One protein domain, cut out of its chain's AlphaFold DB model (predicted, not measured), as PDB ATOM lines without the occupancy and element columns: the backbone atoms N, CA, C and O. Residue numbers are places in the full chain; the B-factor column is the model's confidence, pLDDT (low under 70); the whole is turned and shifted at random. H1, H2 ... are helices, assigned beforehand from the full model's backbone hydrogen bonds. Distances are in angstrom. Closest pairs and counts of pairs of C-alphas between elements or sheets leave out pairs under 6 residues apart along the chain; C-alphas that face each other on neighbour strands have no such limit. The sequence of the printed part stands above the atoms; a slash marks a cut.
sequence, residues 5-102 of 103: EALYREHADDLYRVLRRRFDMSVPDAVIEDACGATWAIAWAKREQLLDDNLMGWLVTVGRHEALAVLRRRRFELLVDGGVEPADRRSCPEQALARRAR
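What this domain is: This is residues 5 to 102 of the 103 residues of the protein "Sigma-70 family RNA polymerase sigma factor" of Thermoleophilaceae bacterium (UniProt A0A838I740). A helical hairpin, H1 and H2, packs crosswise on the long helix H3; a long link then folds back to the small helix H4, which sticks out within residues 88 to 102. The printed part has 98 residues with four named helices, H1 to H4 in order, and no named strand: all helix. It is loose, radius of gyration of the C-alphas 15.6 A, and flat, spanning 47 by 40 by 18 A.

Where its parts are: H1, residues 5 to 22, begins at C-alpha 5 (-14.465, -58.249, 44.010) and spans 24.6 A. H2, residues 29 to 45, spans 24.5 A; H3, residues 52 to 81, 43.8 A. H4, residues 93 to 100, spans 11.6 A and ends at C-alpha 100 (-6.549, -28.888, 42.339).

How they stand to each other: H1 and H2 touch at a steep tilt of 39 degrees, opposite ways; their closest C-alphas, Tyr 16 and Cys 36, are 6.4 A apart. H1 touches H3 with residues 15 to 19 alone, at a steep 54 degrees, the same way; closest C-alphas Leu 15 and Val 60, 6.7 A. H3 touches H2 with residues 59 to 71 alone, at a steep 50 degrees, opposite ways; closest C-alphas Ala 35 and Ala 67, 4.9 A. H4 is apart from H1, H2 and H3. Every O i to N i+4 pair is within hydrogen-bond range in H2; in H1 12 of 14, H3 24 of 26, H4 3 of 4.

The domain as a whole: The printed part has no cut. The H3 to H4 link is long. Residues 79 to 102 have pLDDT under 70.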
ATOM      1  N   GLU A   5     -13.418 -57.231  44.154       86.12
ATOM      2  CA  GLU A   5     -14.465 -58.249  44.010       86.12
ATOM      3  C   GLU A   5     -14.810 -58.900  45.355       86.12
ATOM      4  O   GLU A   5     -15.989 -59.104  45.661       86.12
ATOM      5  N   ALA A   6     -13.804 -59.197  46.183       87.38
ATOM      6  CA  ALA A   6     -14.027 -59.627  47.563       87.38
ATOM      7  C   ALA A   6     -14.772 -58.545  48.362       87.38
ATOM      8  O   ALA A   6     -15.815 -58.818  48.955       87.38
ATOM      9  N   LEU A   7     -14.314 -57.296  48.267       85.75
ATOM     10  CA  LEU A   7     -14.941 -56.157  48.942       85.75
ATOM     11  C   LEU A   7     -16.373 -55.889  48.472       85.75
ATOM     12  O   LEU A   7     -17.226 -55.540  49.283       85.75
ATOM     13  N   TYR A   8     -16.659 -56.065  47.180       87.81
ATOM     14  CA  TYR A   8     -18.018 -55.971  46.654       87.81
ATOM     15  C   TYR A   8     -18.925 -57.009  47.312       87.81
ATOM     16  O   TYR A   8     -19.989 -56.665  47.822       87.81
ATOM     17  N   ARG A   9     -18.497 -58.276  47.347       89.81
ATOM     18  CA  ARG A   9     -19.289 -59.360  47.942       89.81
ATOM     19  C   ARG A   9     -19.539 -59.155  49.433       89.81
ATOM     20  O   ARG A   9     -20.607 -59.516  49.912       89.81
ATOM     21  N   GLU A  10     -18.577 -58.583  50.146       90.38
ATOM     22  CA  GLU A  10     -18.677 -58.359  51.590       90.38
ATOM     23  C   GLU A  10     -19.478 -57.099  51.947       90.38
ATOM     24  O   GLU A  10     -20.214 -57.109  52.929       90.38
ATOM     25  N   HIS A  11     -19.369 -56.025  51.155       89.44
ATOM     26  CA  HIS A  11     -19.848 -54.696  51.555       89.44
ATOM     27  C   HIS A  11     -20.854 -54.042  50.604       89.44
ATOM     28  O   HIS A  11     -21.258 -52.902  50.854       89.44
ATOM     29  N   ALA A  12     -21.295 -54.705  49.529       89.25
ATOM     30  CA  ALA A  12     -22.304 -54.135  48.629       89.25
ATOM     31  C   ALA A  12     -23.600 -53.767  49.374       89.25
ATOM     32  O   ALA A  12     -24.089 -52.641  49.239       89.25
ATOM     33  N   ASP A  13     -24.103 -54.671  50.218       92.50
ATOM     34  CA  ASP A  13     -25.305 -54.435  51.025       92.50
ATOM     35  C   ASP A  13     -25.100 -53.343  52.082       92.50
ATOM     36  O   ASP A  13     -25.997 -52.533  52.341       92.50
ATOM     37  N   ASP A  14     -23.915 -53.285  52.689       92.44
ATOM     38  CA  ASP A  14     -23.586 -52.256  53.674       92.44
ATOM     39  C   ASP A  14     -23.531 -50.872  53.030       92.44
ATOM     40  O   ASP A  14     -24.096 -49.918  53.572       92.44
ATOM     41  N   LEU A  15     -22.916 -50.754  51.848       92.06
ATOM     42  CA  LEU A  15     -22.892 -49.507  51.089       92.06
ATOM     43  C   LEU A  15     -24.313 -49.050  50.749       92.06
ATOM     44  O   LEU A  15     -24.645 -47.884  50.985       92.06
ATOM     45  N   TYR A  16     -25.163 -49.965  50.270       94.06
ATOM     46  CA  TYR A  16     -26.566 -49.670  49.989       94.06
ATOM     47  C   TYR A  16     -27.292 -49.161  51.238       94.06
ATOM     48  O   TYR A  16     -27.898 -48.089  51.217       94.06
ATOM     49  N   ARG A  17     -27.176 -49.869  52.368       94.62
ATOM     50  CA  ARG A  17     -27.806 -49.481  53.643       94.62
ATOM     51  C   ARG A  17     -27.311 -48.129  54.145       94.62
ATOM     52  O   ARG A  17     -28.113 -47.323  54.620       94.62
ATOM     53  N   VAL A  18     -26.007 -47.866  54.056       93.88
ATOM     54  CA  VAL A  18     -25.408 -46.594  54.482       93.88
ATOM     55  C   VAL A  18     -25.892 -45.447  53.607       93.88
ATOM     56  O   VAL A  18     -26.256 -44.397  54.143       93.88
ATOM     57  N   LEU A  19     -25.929 -45.625  52.286       91.88
ATOM     58  CA  LEU A  19     -26.459 -44.608  51.383       91.88
ATOM     59  C   LEU A  19     -27.952 -44.406  51.629       91.88
ATOM     60  O   LEU A  19     -28.366 -43.272  51.849       91.88
ATOM     61  N   ARG A  20     -28.747 -45.476  51.720       93.81
ATOM     62  CA  ARG A  20     -30.191 -45.377  51.952       93.81
ATOM     63  C   ARG A  20     -30.535 -44.606  53.220       93.81
ATOM     64  O   ARG A  20     -31.432 -43.773  53.186       93.81
ATOM     65  N   ARG A  21     -29.794 -44.826  54.312       94.50
ATOM     66  CA  ARG A  21     -29.956 -44.093  55.585       94.50
ATOM     67  C   ARG A  21     -29.596 -42.609  55.497       94.50
ATOM     68  O   ARG A  21     -29.987 -41.844  56.371       94.50
ATOM     69  N   ARG A  22     -28.817 -42.200  54.494       91.38
ATOM     70  CA  ARG A  22     -28.386 -40.808  54.282       91.38
ATOM     71  C   ARG A  22     -29.317 -40.012  53.370       91.38
ATOM     72  O   ARG A  22     -29.124 -38.803  53.253       91.38
ATOM     73  N   PHE A  23     -30.273 -40.667  52.721       92.00
ATOM     74  CA  PHE A  23     -31.248 -40.039  51.839       92.00
ATOM     75  C   PHE A  23     -32.660 -40.200  52.399       92.00
ATOM     76  O   PHE A  23     -32.983 -41.212  53.019       92.00
ATOM     77  N   ASP A  24     -33.511 -39.204  52.154       91.31
ATOM     78  CA  ASP A  24     -34.907 -39.232  52.582       91.31
ATOM     79  C   ASP A  24     -35.681 -40.395  51.947       91.31
ATOM     80  O   ASP A  24     -35.331 -40.914  50.883       91.31
ATOM     81  N   MET A  25     -36.790 -40.792  52.575       90.31
ATOM     82  CA  MET A  25     -37.656 -41.859  52.054       90.31
ATOM     83  C   MET A  25     -38.296 -41.509  50.701       90.31
ATOM     84  O   MET A  25     -38.692 -42.414  49.975       90.31
ATOM     85  N   SER A  26     -38.348 -40.222  50.341       88.44
ATOM     86  CA  SER A  26     -38.831 -39.737  49.041       88.44
ATOM     87  C   SER A  26     -37.886 -40.047  47.877       88.44
ATOM     88  O   SER A  26     -38.313 -40.001  46.725       88.44
ATOM     89  N   VAL A  27     -36.612 -40.352  48.153       89.06
ATOM     90  CA  VAL A  27     -35.663 -40.778  47.122       89.06
ATOM     91  C   VAL A  27     -35.993 -42.218  46.721       89.06
ATOM     92  O   VAL A  27     -35.992 -43.087  47.597       89.06
ATOM     93  N   PRO A  28     -36.264 -42.492  45.429       90.81
ATOM     94  CA  PRO A  28     -36.542 -43.845  44.967       90.81
ATOM     95  C   PRO A  28     -35.346 -44.769  45.197       90.81
ATOM     96  O   PRO A  28     -34.212 -44.382  44.912       90.81
ATOM     97  N   ASP A  29     -35.605 -46.004  45.619       91.62
ATOM     98  CA  ASP A  29     -34.552 -46.995  45.868       91.62
ATOM     99  C   ASP A  29     -33.699 -47.249  44.611       91.62
ATOM    100  O   ASP A  29     -32.477 -47.301  44.709       91.62
ATOM    101  N   ALA A  30     -34.306 -47.212  43.417       90.19
ATOM    102  CA  ALA A  30     -33.598 -47.298  42.135       90.19
ATOM    103  C   ALA A  30     -32.481 -46.245  41.968       90.19
ATOM    104  O   ALA A  30     -31.459 -46.512  41.349       90.19
ATOM    105  N   VAL A  31     -32.633 -45.042  42.540       91.06
ATOM    106  CA  VAL A  31     -31.573 -44.015  42.508       91.06
ATOM    107  C   VAL A  31     -30.389 -44.421  43.385       91.06
ATOM    108  O   VAL A  31     -29.240 -44.130  43.055       91.06
ATOM    109  N   ILE A  32     -30.665 -45.072  44.515       93.06
ATOM    110  CA  ILE A  32     -29.637 -45.560  45.432       93.06
ATOM    111  C   ILE A  32     -28.926 -46.770  44.822       93.06
ATOM    112  O   ILE A  32     -27.699 -46.832  44.885       93.06
ATOM    113  N   GLU A  33     -29.664 -47.682  44.191       92.38
ATOM    114  CA  GLU A  33     -29.120 -48.831  43.458       92.38
ATOM    115  C   GLU A  33     -28.203 -48.386  42.311       92.38
ATOM    116  O   GLU A  33     -27.047 -48.815  42.254       92.38
ATOM    117  N   ASP A  34     -28.654 -47.444  41.471       90.75
ATOM    118  CA  ASP A  34     -27.847 -46.861  40.390       90.75
ATOM    119  C   ASP A  34     -26.552 -46.234  40.931       90.75
ATOM    120  O   ASP A  34     -25.459 -46.449  40.397       90.75
ATOM    121  N   ALA A  35     -26.651 -45.478  42.031       91.25
ATOM    122  CA  ALA A  35     -25.496 -44.853  42.666       91.25
ATOM    123  C   ALA A  35     -24.513 -45.885  43.242       91.25
ATOM    124  O   ALA A  35     -23.297 -45.690  43.148       91.25
ATOM    125  N   CYS A  36     -25.009 -46.987  43.813       93.06
ATOM    126  CA  CYS A  36     -24.172 -48.095  44.275       93.06
ATOM    127  C   CYS A  36     -23.430 -48.740  43.100       93.06
ATOM    128  O   CYS A  36     -22.210 -48.900  43.168       93.06
ATOM    129  N   GLY A  37     -24.136 -49.045  42.007       91.25
ATOM    130  CA  GLY A  37     -23.541 -49.620  40.800       91.25
ATOM    131  C   GLY A  37     -22.442 -48.731  40.213       91.25
ATOM    132  O   GLY A  37     -21.327 -49.195  39.966       91.25
ATOM    133  N   ALA A  38     -22.710 -47.429  40.081       92.94
ATOM    134  CA  ALA A  38     -21.722 -46.455  39.620       92.94
ATOM    135  C   ALA A  38     -20.498 -46.388  40.548       92.94
ATOM    136  O   ALA A  38     -19.357 -46.374  40.083       92.94
ATOM    137  N   THR A  39     -20.716 -46.414  41.863       93.81
ATOM    138  CA  THR A  39     -19.633 -46.385  42.857       93.81
ATOM    139  C   THR A  39     -18.695 -47.573  42.709       93.81
ATOM    140  O   THR A  39     -17.478 -47.385  42.658       93.81
ATOM    141  N   TRP A  40     -19.240 -48.784  42.595       92.44
ATOM    142  CA  TRP A  40     -18.444 -49.996  42.432       92.44
ATOM    143  C   TRP A  40     -17.725 -50.049  41.081       92.44
ATOM    144  O   TRP A  40     -16.560 -50.444  41.029       92.44
ATOM    145  N   ALA A  41     -18.347 -49.556  40.007       92.00
ATOM    146  CA  ALA A  41     -17.679 -49.409  38.714       92.00
ATOM    147  C   ALA A  41     -16.476 -48.446  38.794       92.00
ATOM    148  O   ALA A  41     -15.396 -48.744  38.276       92.00
ATOM    149  N   ILE A  42     -16.623 -47.316  39.497       90.56
ATOM    150  CA  ILE A  42     -15.525 -46.364  39.729       90.56
ATOM    151  C   ILE A  42     -14.446 -46.990  40.624       90.56
ATOM    152  O   ILE A  42     -13.256 -46.786  40.371       90.56
ATOM    153  N   ALA A  43     -14.836 -47.754  41.648       89.06
ATOM    154  CA  ALA A  43     -13.909 -48.468  42.524       89.06
ATOM    155  C   ALA A  43     -13.050 -49.459  41.729       89.06
ATOM    156  O   ALA A  43     -11.826 -49.440  41.832       89.06
ATOM    157  N   TRP A  44     -13.678 -50.248  40.853       88.81
ATOM    158  CA  TRP A  44     -12.994 -51.188  39.969       88.81
ATOM    159  C   TRP A  44     -12.010 -50.496  39.016       88.81
ATOM    160  O   TRP A  44     -10.859 -50.920  38.861       88.81
ATOM    161  N   ALA A  45     -12.428 -49.382  38.408       89.06
ATOM    162  CA  ALA A  45     -11.575 -48.601  37.515       89.06
ATOM    163  C   ALA A  45     -10.353 -48.001  38.238       89.06
ATOM    164  O   ALA A  45      -9.294 -47.847  37.635       89.06
ATOM    165  N   LYS A  46     -10.488 -47.681  39.532       86.31
ATOM    166  CA  LYS A  46      -9.444 -47.052  40.357       86.31
ATOM    167  C   LYS A  46      -8.749 -48.009  41.326       86.31
ATOM    168  O   LYS A  46      -7.979 -47.545  42.160       86.31
ATOM    169  N   ARG A  47      -8.968 -49.320  41.205       84.50
ATOM    170  CA  ARG A  47      -8.468 -50.358  42.131       84.50
ATOM    171  C   ARG A  47      -6.959 -50.305  42.414       84.50
ATOM    172  O   ARG A  47      -6.523 -50.689  43.488       84.50
ATOM    173  N   GLU A  48      -6.163 -49.804  41.472       83.81
ATOM    174  CA  GLU A  48      -4.704 -49.665  41.612       83.81
ATOM    175  C   GLU A  48      -4.280 -48.406  42.392       83.81
ATOM    176  O   GLU A  48      -3.148 -48.316  42.854       83.81
ATOM    177  N   GLN A  49      -5.181 -47.433  42.535       81.69
ATOM    178  CA  GLN A  49      -4.942 -46.134  43.179       81.69
ATOM    179  C   GLN A  49      -5.623 -46.016  44.550       81.69
ATOM    180  O   GLN A  49      -5.406 -45.035  45.262       81.69
ATOM    181  N   LEU A  50      -6.487 -46.969  44.906       78.62
ATOM    182  CA  LEU A  50      -7.193 -46.989  46.183       78.62
ATOM    183  C   LEU A  50      -6.310 -47.624  47.263       78.62
ATOM    184  O   LEU A  50      -5.769 -48.710  47.075       78.62
ATOM    185  N   LEU A  51      -6.173 -46.922  48.389       73.81
ATOM    186  CA  LEU A  51      -5.505 -47.409  49.594       73.81
ATOM    187  C   LEU A  51      -6.553 -48.000  50.548       73.81
ATOM    188  O   LEU A  51      -7.620 -47.405  50.727       73.81
ATOM    189  N   ASP A  52      -6.232 -49.136  51.170       71.56
ATOM    190  CA  ASP A  52      -7.161 -49.906  52.011       71.56
ATOM    191  C   ASP A  52      -7.662 -49.125  53.241       71.56
ATOM    192  O   ASP A  52      -8.841 -49.213  53.584       71.56
ATOM    193  N   ASP A  53      -6.814 -48.286  53.852       74.56
ATOM    194  CA  ASP A  53      -7.071 -47.634  55.152       74.56
ATOM    195  C   ASP A  53      -8.340 -46.759  55.221       74.56
ATOM    196  O   ASP A  53      -8.798 -46.423  56.314       74.56
ATOM    197  N   ASN A  54      -8.936 -46.359  54.091       74.31
ATOM    198  CA  ASN A  54     -10.175 -45.568  54.097       74.31
ATOM    199  C   ASN A  54     -11.122 -45.879  52.929       74.31
ATOM    200  O   ASN A  54     -11.843 -45.002  52.437       74.31
ATOM    201  N   LEU A  55     -11.133 -47.128  52.463       83.25
ATOM    202  CA  LEU A  55     -11.945 -47.513  51.311       83.25
ATOM    203  C   LEU A  55     -13.444 -47.251  51.535       83.25
ATOM    204  O   LEU A  55     -14.096 -46.649  50.684       83.25
ATOM    205  N   MET A  56     -13.995 -47.628  52.693       84.50
ATOM    206  CA  MET A  56     -15.426 -47.442  52.976       84.50
ATOM    207  C   MET A  56     -15.832 -45.967  53.045       84.50
ATOM    208  O   MET A  56     -16.871 -45.581  52.505       84.50
ATOM    209  N   GLY A  57     -15.006 -45.109  53.651       87.81
ATOM    210  CA  GLY A  57     -15.255 -43.664  53.670       87.81
ATOM    211  C   GLY A  57     -15.226 -43.058  52.263       87.81
ATOM    212  O   GLY A  57     -16.043 -42.187  51.933       87.81
ATOM    213  N   TRP A  58     -14.333 -43.559  51.410       91.19
ATOM    214  CA  TRP A  58     -14.264 -43.176  50.004       91.19
ATOM    215  C   TRP A  58     -15.492 -43.645  49.211       91.19
ATOM    216  O   TRP A  58     -16.113 -42.820  48.540       91.19
ATOM    217  N   LEU A  59     -15.908 -44.911  49.350       90.44
ATOM    218  CA  LEU A  59     -17.083 -45.477  48.671       90.44
ATOM    219  C   LEU A  59     -18.354 -44.694  49.008       90.44
ATOM    220  O   LEU A  59     -19.090 -44.278  48.117       90.44
ATOM    221  N   VAL A  60     -18.574 -44.397  50.288       91.62
ATOM    222  CA  VAL A  60     -19.734 -43.608  50.729       91.62
ATOM    223  C   VAL A  60     -19.699 -42.184  50.163       91.62
ATOM    224  O   VAL A  60     -20.742 -41.616  49.827       91.62
ATOM    225  N   THR A  61     -18.509 -41.589  50.041       92.88
ATOM    226  CA  THR A  61     -18.345 -40.249  49.457       92.88
ATOM    227  C   THR A  61     -18.675 -40.248  47.967       92.88
ATOM    228  O   THR A  61     -19.419 -39.379  47.508       92.88
ATOM    229  N   VAL A  62     -18.157 -41.227  47.220       93.06
ATOM    230  CA  VAL A  62     -18.445 -41.393  45.790       93.06
ATOM    231  C   VAL A  62     -19.931 -41.671  45.579       93.06
ATOM    232  O   VAL A  62     -20.580 -40.913  44.864       93.06
ATOM    233  N   GLY A  63     -20.508 -42.642  46.287       91.06
ATOM    234  CA  GLY A  63     -21.921 -42.996  46.138       91.06
ATOM    235  C   GLY A  63     -22.880 -41.864  46.467       91.06
ATOM    236  O   GLY A  63     -23.887 -41.683  45.786       91.06
ATOM    237  N   ARG A  64     -22.542 -41.005  47.434       92.81
ATOM    238  CA  ARG A  64     -23.323 -39.789  47.685       92.81
ATOM    239  C   ARG A  64     -23.271 -38.817  46.505       92.81
ATOM    240  O   ARG A  64     -24.292 -38.217  46.174       92.81
ATOM    241  N   HIS A  65     -22.101 -38.613  45.900       92.88
ATOM    242  CA  HIS A  65     -21.980 -37.734  44.737       92.88
ATOM    243  C   HIS A  65     -22.744 -38.277  43.530       92.88
ATOM    244  O   HIS A  65     -23.447 -37.492  42.890       92.88
ATOM    245  N   GLU A  66     -22.673 -39.584  43.284       91.38
ATOM    246  CA  GLU A  66     -23.413 -40.245  42.206       91.38
ATOM    247  C   GLU A  66     -24.929 -40.129  42.413       91.38
ATOM    248  O   GLU A  66     -25.631 -39.622  41.539       91.38
ATOM    249  N   ALA A  67     -25.444 -40.446  43.606       90.31
ATOM    250  CA  ALA A  67     -26.869 -40.291  43.914       90.31
ATOM    251  C   ALA A  67     -27.353 -38.839  43.722       90.31
ATOM    252  O   ALA A  67     -28.401 -38.588  43.125       90.31
ATOM    253  N   LEU A  68     -26.564 -37.849  44.157       89.81
ATOM    254  CA  LEU A  68     -26.883 -36.436  43.933       89.81
ATOM    255  C   LEU A  68     -26.803 -36.031  42.455       89.81
ATOM    256  O   LEU A  68     -27.505 -35.108  42.039       89.81
ATOM    257  N   ALA A  69     -25.931 -36.647  41.658       87.00
ATOM    258  CA  ALA A  69     -25.867 -36.414  40.218       87.00
ATOM    259  C   ALA A  69     -27.123 -36.958  39.521       87.00
ATOM    260  O   ALA A  69     -27.750 -36.221  38.758       87.00
ATOM    261  N   VAL A  70     -27.555 -38.177  39.864       87.06
ATOM    262  CA  VAL A  70     -28.792 -38.782  39.341       87.06
ATOM    263  C   VAL A  70     -30.018 -37.949  39.718       87.06
ATOM    264  O   VAL A  70     -30.821 -37.613  38.849       87.06
ATOM    265  N   LEU A  71     -30.147 -37.535  40.983       86.62
ATOM    266  CA  LEU A  71     -31.264 -36.691  41.430       86.62
ATOM    267  C   LEU A  71     -31.302 -35.341  40.708       86.62
ATOM    268  O   LEU A  71     -32.372 -34.879  40.310       86.62
ATOM    269  N   ARG A  72     -30.139 -34.708  40.506       84.94
ATOM    270  CA  ARG A  72     -30.049 -33.448  39.753       84.94
ATOM    271  C   ARG A  72     -30.469 -33.628  38.302       84.94
ATOM    272  O   ARG A  72     -31.202 -32.783  37.794       84.94
ATOM    273  N   ARG A  73     -30.050 -34.723  37.668       80.81
ATOM    274  CA  ARG A  73     -30.426 -35.052  36.294       80.81
ATOM    275  C   ARG A  73     -31.926 -35.310  36.159       80.81
ATOM    276  O   ARG A  73     -32.554 -34.688  35.317       80.81
ATOM    277  N   ARG A  74     -32.521 -36.113  37.046       79.00
ATOM    278  CA  ARG A  74     -33.973 -36.363  37.048       79.00
ATOM    279  C   ARG A  74     -34.778 -35.087  37.281       79.00
ATOM    280  O   ARG A  74     -35.769 -34.849  36.603       79.00
ATOM    281  N   ARG A  75     -34.339 -34.227  38.208       78.75
ATOM    282  CA  ARG A  75     -34.990 -32.927  38.439       78.75
ATOM    283  C   ARG A  75     -34.927 -32.037  37.201       78.75
ATOM    284  O   ARG A  75     -35.881 -31.333  36.913       78.75
ATOM    285  N   PHE A  76     -33.802 -32.054  36.497       72.06
ATOM    286  CA  PHE A  76     -33.627 -31.312  35.257       72.06
ATOM    287  C   PHE A  76     -34.502 -31.864  34.133       72.06
ATOM    288  O   PHE A  76     -35.163 -31.082  33.471       72.06
ATOM    289  N   GLU A  77     -34.565 -33.182  33.952       72.00
ATOM    290  CA  GLU A  77     -35.437 -33.822  32.954       72.00
ATOM    291  C   GLU A  77     -36.910 -33.446  33.190       72.00
ATOM    292  O   GLU A  77     -37.586 -33.045  32.251       72.00
ATOM    293  N   LEU A  78     -37.366 -33.422  34.448       70.06
ATOM    294  CA  LEU A  78     -38.709 -32.947  34.811       70.06
ATOM    295  C   LEU A  78     -38.939 -31.449  34.522       70.06
ATOM    296  O   LEU A  78     -40.061 -31.050  34.226       70.06
ATOM    297  N   LEU A  79     -37.904 -30.607  34.626       62.72
ATOM    298  CA  LEU A  79     -37.990 -29.172  34.317       62.72
ATOM    299  C   LEU A  79     -37.970 -28.898  32.804       62.72
ATOM    300  O   LEU A  79     -38.674 -28.003  32.341       62.72
ATOM    301  N   VAL A  80     -37.189 -29.677  32.047       59.09
ATOM    302  CA  VAL A  80     -37.117 -29.619  30.577       59.09
ATOM    303  C   VAL A  80     -38.443 -30.043  29.965       59.09
ATOM    304  O   VAL A  80     -38.981 -29.323  29.130       59.09
ATOM    305  N   ASP A  81     -39.001 -31.167  30.419       60.47
ATOM    306  CA  ASP A  81     -40.300 -31.667  29.949       60.47
ATOM    307  C   ASP A  81     -41.453 -30.720  30.355       60.47
ATOM    308  O   ASP A  81     -42.494 -30.654  29.709       60.47
ATOM    309  N   GLY A  82     -41.230 -29.903  31.396       57.84
ATOM    310  CA  GLY A  82     -42.105 -28.811  31.831       57.84
ATOM    311  C   GLY A  82     -41.908 -27.466  31.111       57.84
ATOM    312  O   GLY A  82     -42.562 -26.493  31.485       57.84
ATOM    313  N   GLY A  83     -41.034 -27.376  30.099       46.16
ATOM    314  CA  GLY A  83     -40.873 -26.179  29.262       46.16
ATOM    315  C   GLY A  83     -39.954 -25.080  29.814       46.16
ATOM    316  O   GLY A  83     -40.076 -23.927  29.396       46.16
ATOM    317  N   VAL A  84     -39.030 -25.393  30.730       48.44
ATOM    318  CA  VAL A  84     -38.008 -24.438  31.194       48.44
ATOM    319  C   VAL A  84     -36.632 -24.883  30.712       48.44
ATOM    320  O   VAL A  84     -36.053 -25.824  31.254       48.44
ATOM    321  N   GLU A  85     -36.107 -24.174  29.707       45.28
ATOM    322  CA  GLU A  85     -34.747 -24.345  29.182       45.28
ATOM    323  C   GLU A  85     -33.718 -24.241  30.314       45.28
ATOM    324  O   GLU A  85     -33.573 -23.187  30.947       45.28
ATOM    325  N   PRO A  86     -32.987 -25.317  30.606       44.94
ATOM    326  CA  PRO A  86     -32.155 -25.335  31.782       44.94
ATOM    327  C   PRO A  86     -30.740 -24.835  31.472       44.94
ATOM    328  O   PRO A  86     -30.045 -25.279  30.556       44.94
ATOM    329  N   ALA A  87     -30.310 -23.882  32.293       46.84
ATOM    330  CA  ALA A  87     -29.026 -23.210  32.185       46.84
ATOM    331  C   ALA A  87     -27.819 -24.178  32.225       46.84
ATOM    332  O   ALA A  87     -27.536 -24.823  33.233       46.84
ATOM    333  N   ASP A  88     -27.110 -24.208  31.095       42.91
ATOM    334  CA  ASP A  88     -25.659 -24.328  30.888       42.91
ATOM    335  C   ASP A  88     -24.852 -25.313  31.773       42.91
ATOM    336  O   ASP A  88     -24.315 -24.968  32.825       42.91
ATOM    337  N   ARG A  89     -24.716 -26.547  31.263       51.69
ATOM    338  CA  ARG A  89     -23.520 -27.418  31.078       51.69
ATOM    339  C   ARG A  89     -22.170 -27.224  31.823       51.69
ATOM    340  O   ARG A  89     -21.261 -28.008  31.554       51.69
ATOM    341  N   ARG A  90     -21.944 -26.314  32.775       44.56
ATOM    342  CA  ARG A  90     -20.584 -26.045  33.319       44.56
ATOM    343  C   ARG A  90     -20.290 -26.632  34.696       44.56
ATOM    344  O   ARG A  90     -19.957 -25.934  35.651       44.56
ATOM    345  N   SER A  91     -20.289 -27.952  34.779       42.66
ATOM    346  CA  SER A  91     -19.332 -28.639  35.656       42.66
ATOM    347  C   SER A  91     -18.845 -29.896  34.960       42.66
ATOM    348  O   SER A  91     -19.077 -31.019  35.395       42.66
ATOM    349  N   CYS A  92     -18.164 -29.670  33.834       41.09
ATOM    350  CA  CYS A  92     -17.266 -30.654  33.255       41.09
ATOM    351  C   CYS A  92     -16.258 -31.091  34.335       41.09
ATOM    352  O   CYS A  92     -15.659 -30.224  34.981       41.09
ATOM    353  N   PRO A  93     -16.023 -32.399  34.526       47.59
ATOM    354  CA  PRO A  93     -15.080 -32.921  35.520       47.59
ATOM    355  C   PRO A  93     -13.652 -32.363  35.364       47.59
ATOM    356  O   PRO A  93     -12.932 -32.237  36.355       47.59
ATOM    357  N   GLU A  94     -13.271 -31.914  34.165       41.03
ATOM    358  CA  GLU A  94     -12.023 -31.179  33.908       41.03
ATOM    359  C   GLU A  94     -11.857 -29.903  34.759       41.03
ATOM    360  O   GLU A  94     -10.751 -29.594  35.201       41.03
ATOM    361  N   GLN A  95     -12.940 -29.181  35.074       42.88
ATOM    362  CA  GLN A  95     -12.861 -27.954  35.883       42.88
ATOM    363  C   GLN A  95     -12.595 -28.239  37.368       42.88
ATOM    364  O   GLN A  95     -11.997 -27.412  38.062       42.88
ATOM    365  N   ALA A  96     -13.000 -29.413  37.862       48.06
ATOM    366  CA  ALA A  96     -12.713 -29.847  39.226       48.06
ATOM    367  C   ALA A  96     -11.238 -30.254  39.395       48.06
ATOM    368  O   ALA A  96     -10.634 -29.953  40.427       48.06
ATOM    369  N   LEU A  97     -10.634 -30.868  38.369       49.53
ATOM    370  CA  LEU A  97      -9.197 -31.175  38.336       49.53
ATOM    371  C   LEU A  97      -8.334 -29.908  38.206       49.53
ATOM    372  O   LEU A  97      -7.358 -29.762  38.939       49.53
ATOM    373  N   ALA A  98      -8.735 -28.939  37.377       43.47
ATOM    374  CA  ALA A  98      -7.995 -27.685  37.191       43.47
ATOM    375  C   ALA A  98      -7.879 -26.826  38.471       43.47
ATOM    376  O   ALA A  98      -6.888 -26.120  38.659       43.47
ATOM    377  N   ARG A  99      -8.854 -26.901  39.390       41.25
ATOM    378  CA  ARG A  99      -8.795 -26.211  40.696       41.25
ATOM    379  C   ARG A  99      -7.811 -26.852  41.678       41.25
ATOM    380  O   ARG A  99      -7.344 -26.177  42.590       41.25
ATOM    381  N   ARG A 100      -7.487 -28.134  41.493       48.38
ATOM    382  CA  ARG A 100      -6.549 -28.888  42.339       48.38
ATOM    383  C   ARG A 100      -5.090 -28.718  41.904       48.38
ATOM    384  O   ARG A 100      -4.208 -28.873  42.734       48.38
ATOM    385  N   ALA A 101      -4.851 -28.350  40.644       44.88
ATOM    386  CA  ALA A 101      -3.519 -28.139  40.069       44.88
ATOM    387  C   ALA A 101      -2.925 -26.731  40.307       44.88
ATOM    388  O   ALA A 101      -1.843 -26.435  39.814       44.88
ATOM    389  N   ARG A 102      -3.628 -25.842  41.028       45.50
ATOM    390  CA  ARG A 102      -3.172 -24.470  41.343       45.50
ATOM    391  C   ARG A 102      -2.865 -24.247  42.831       45.50
ATOM    392  O   ARG A 102      -2.961 -23.113  43.297       45.50
TER     393      ARG A 102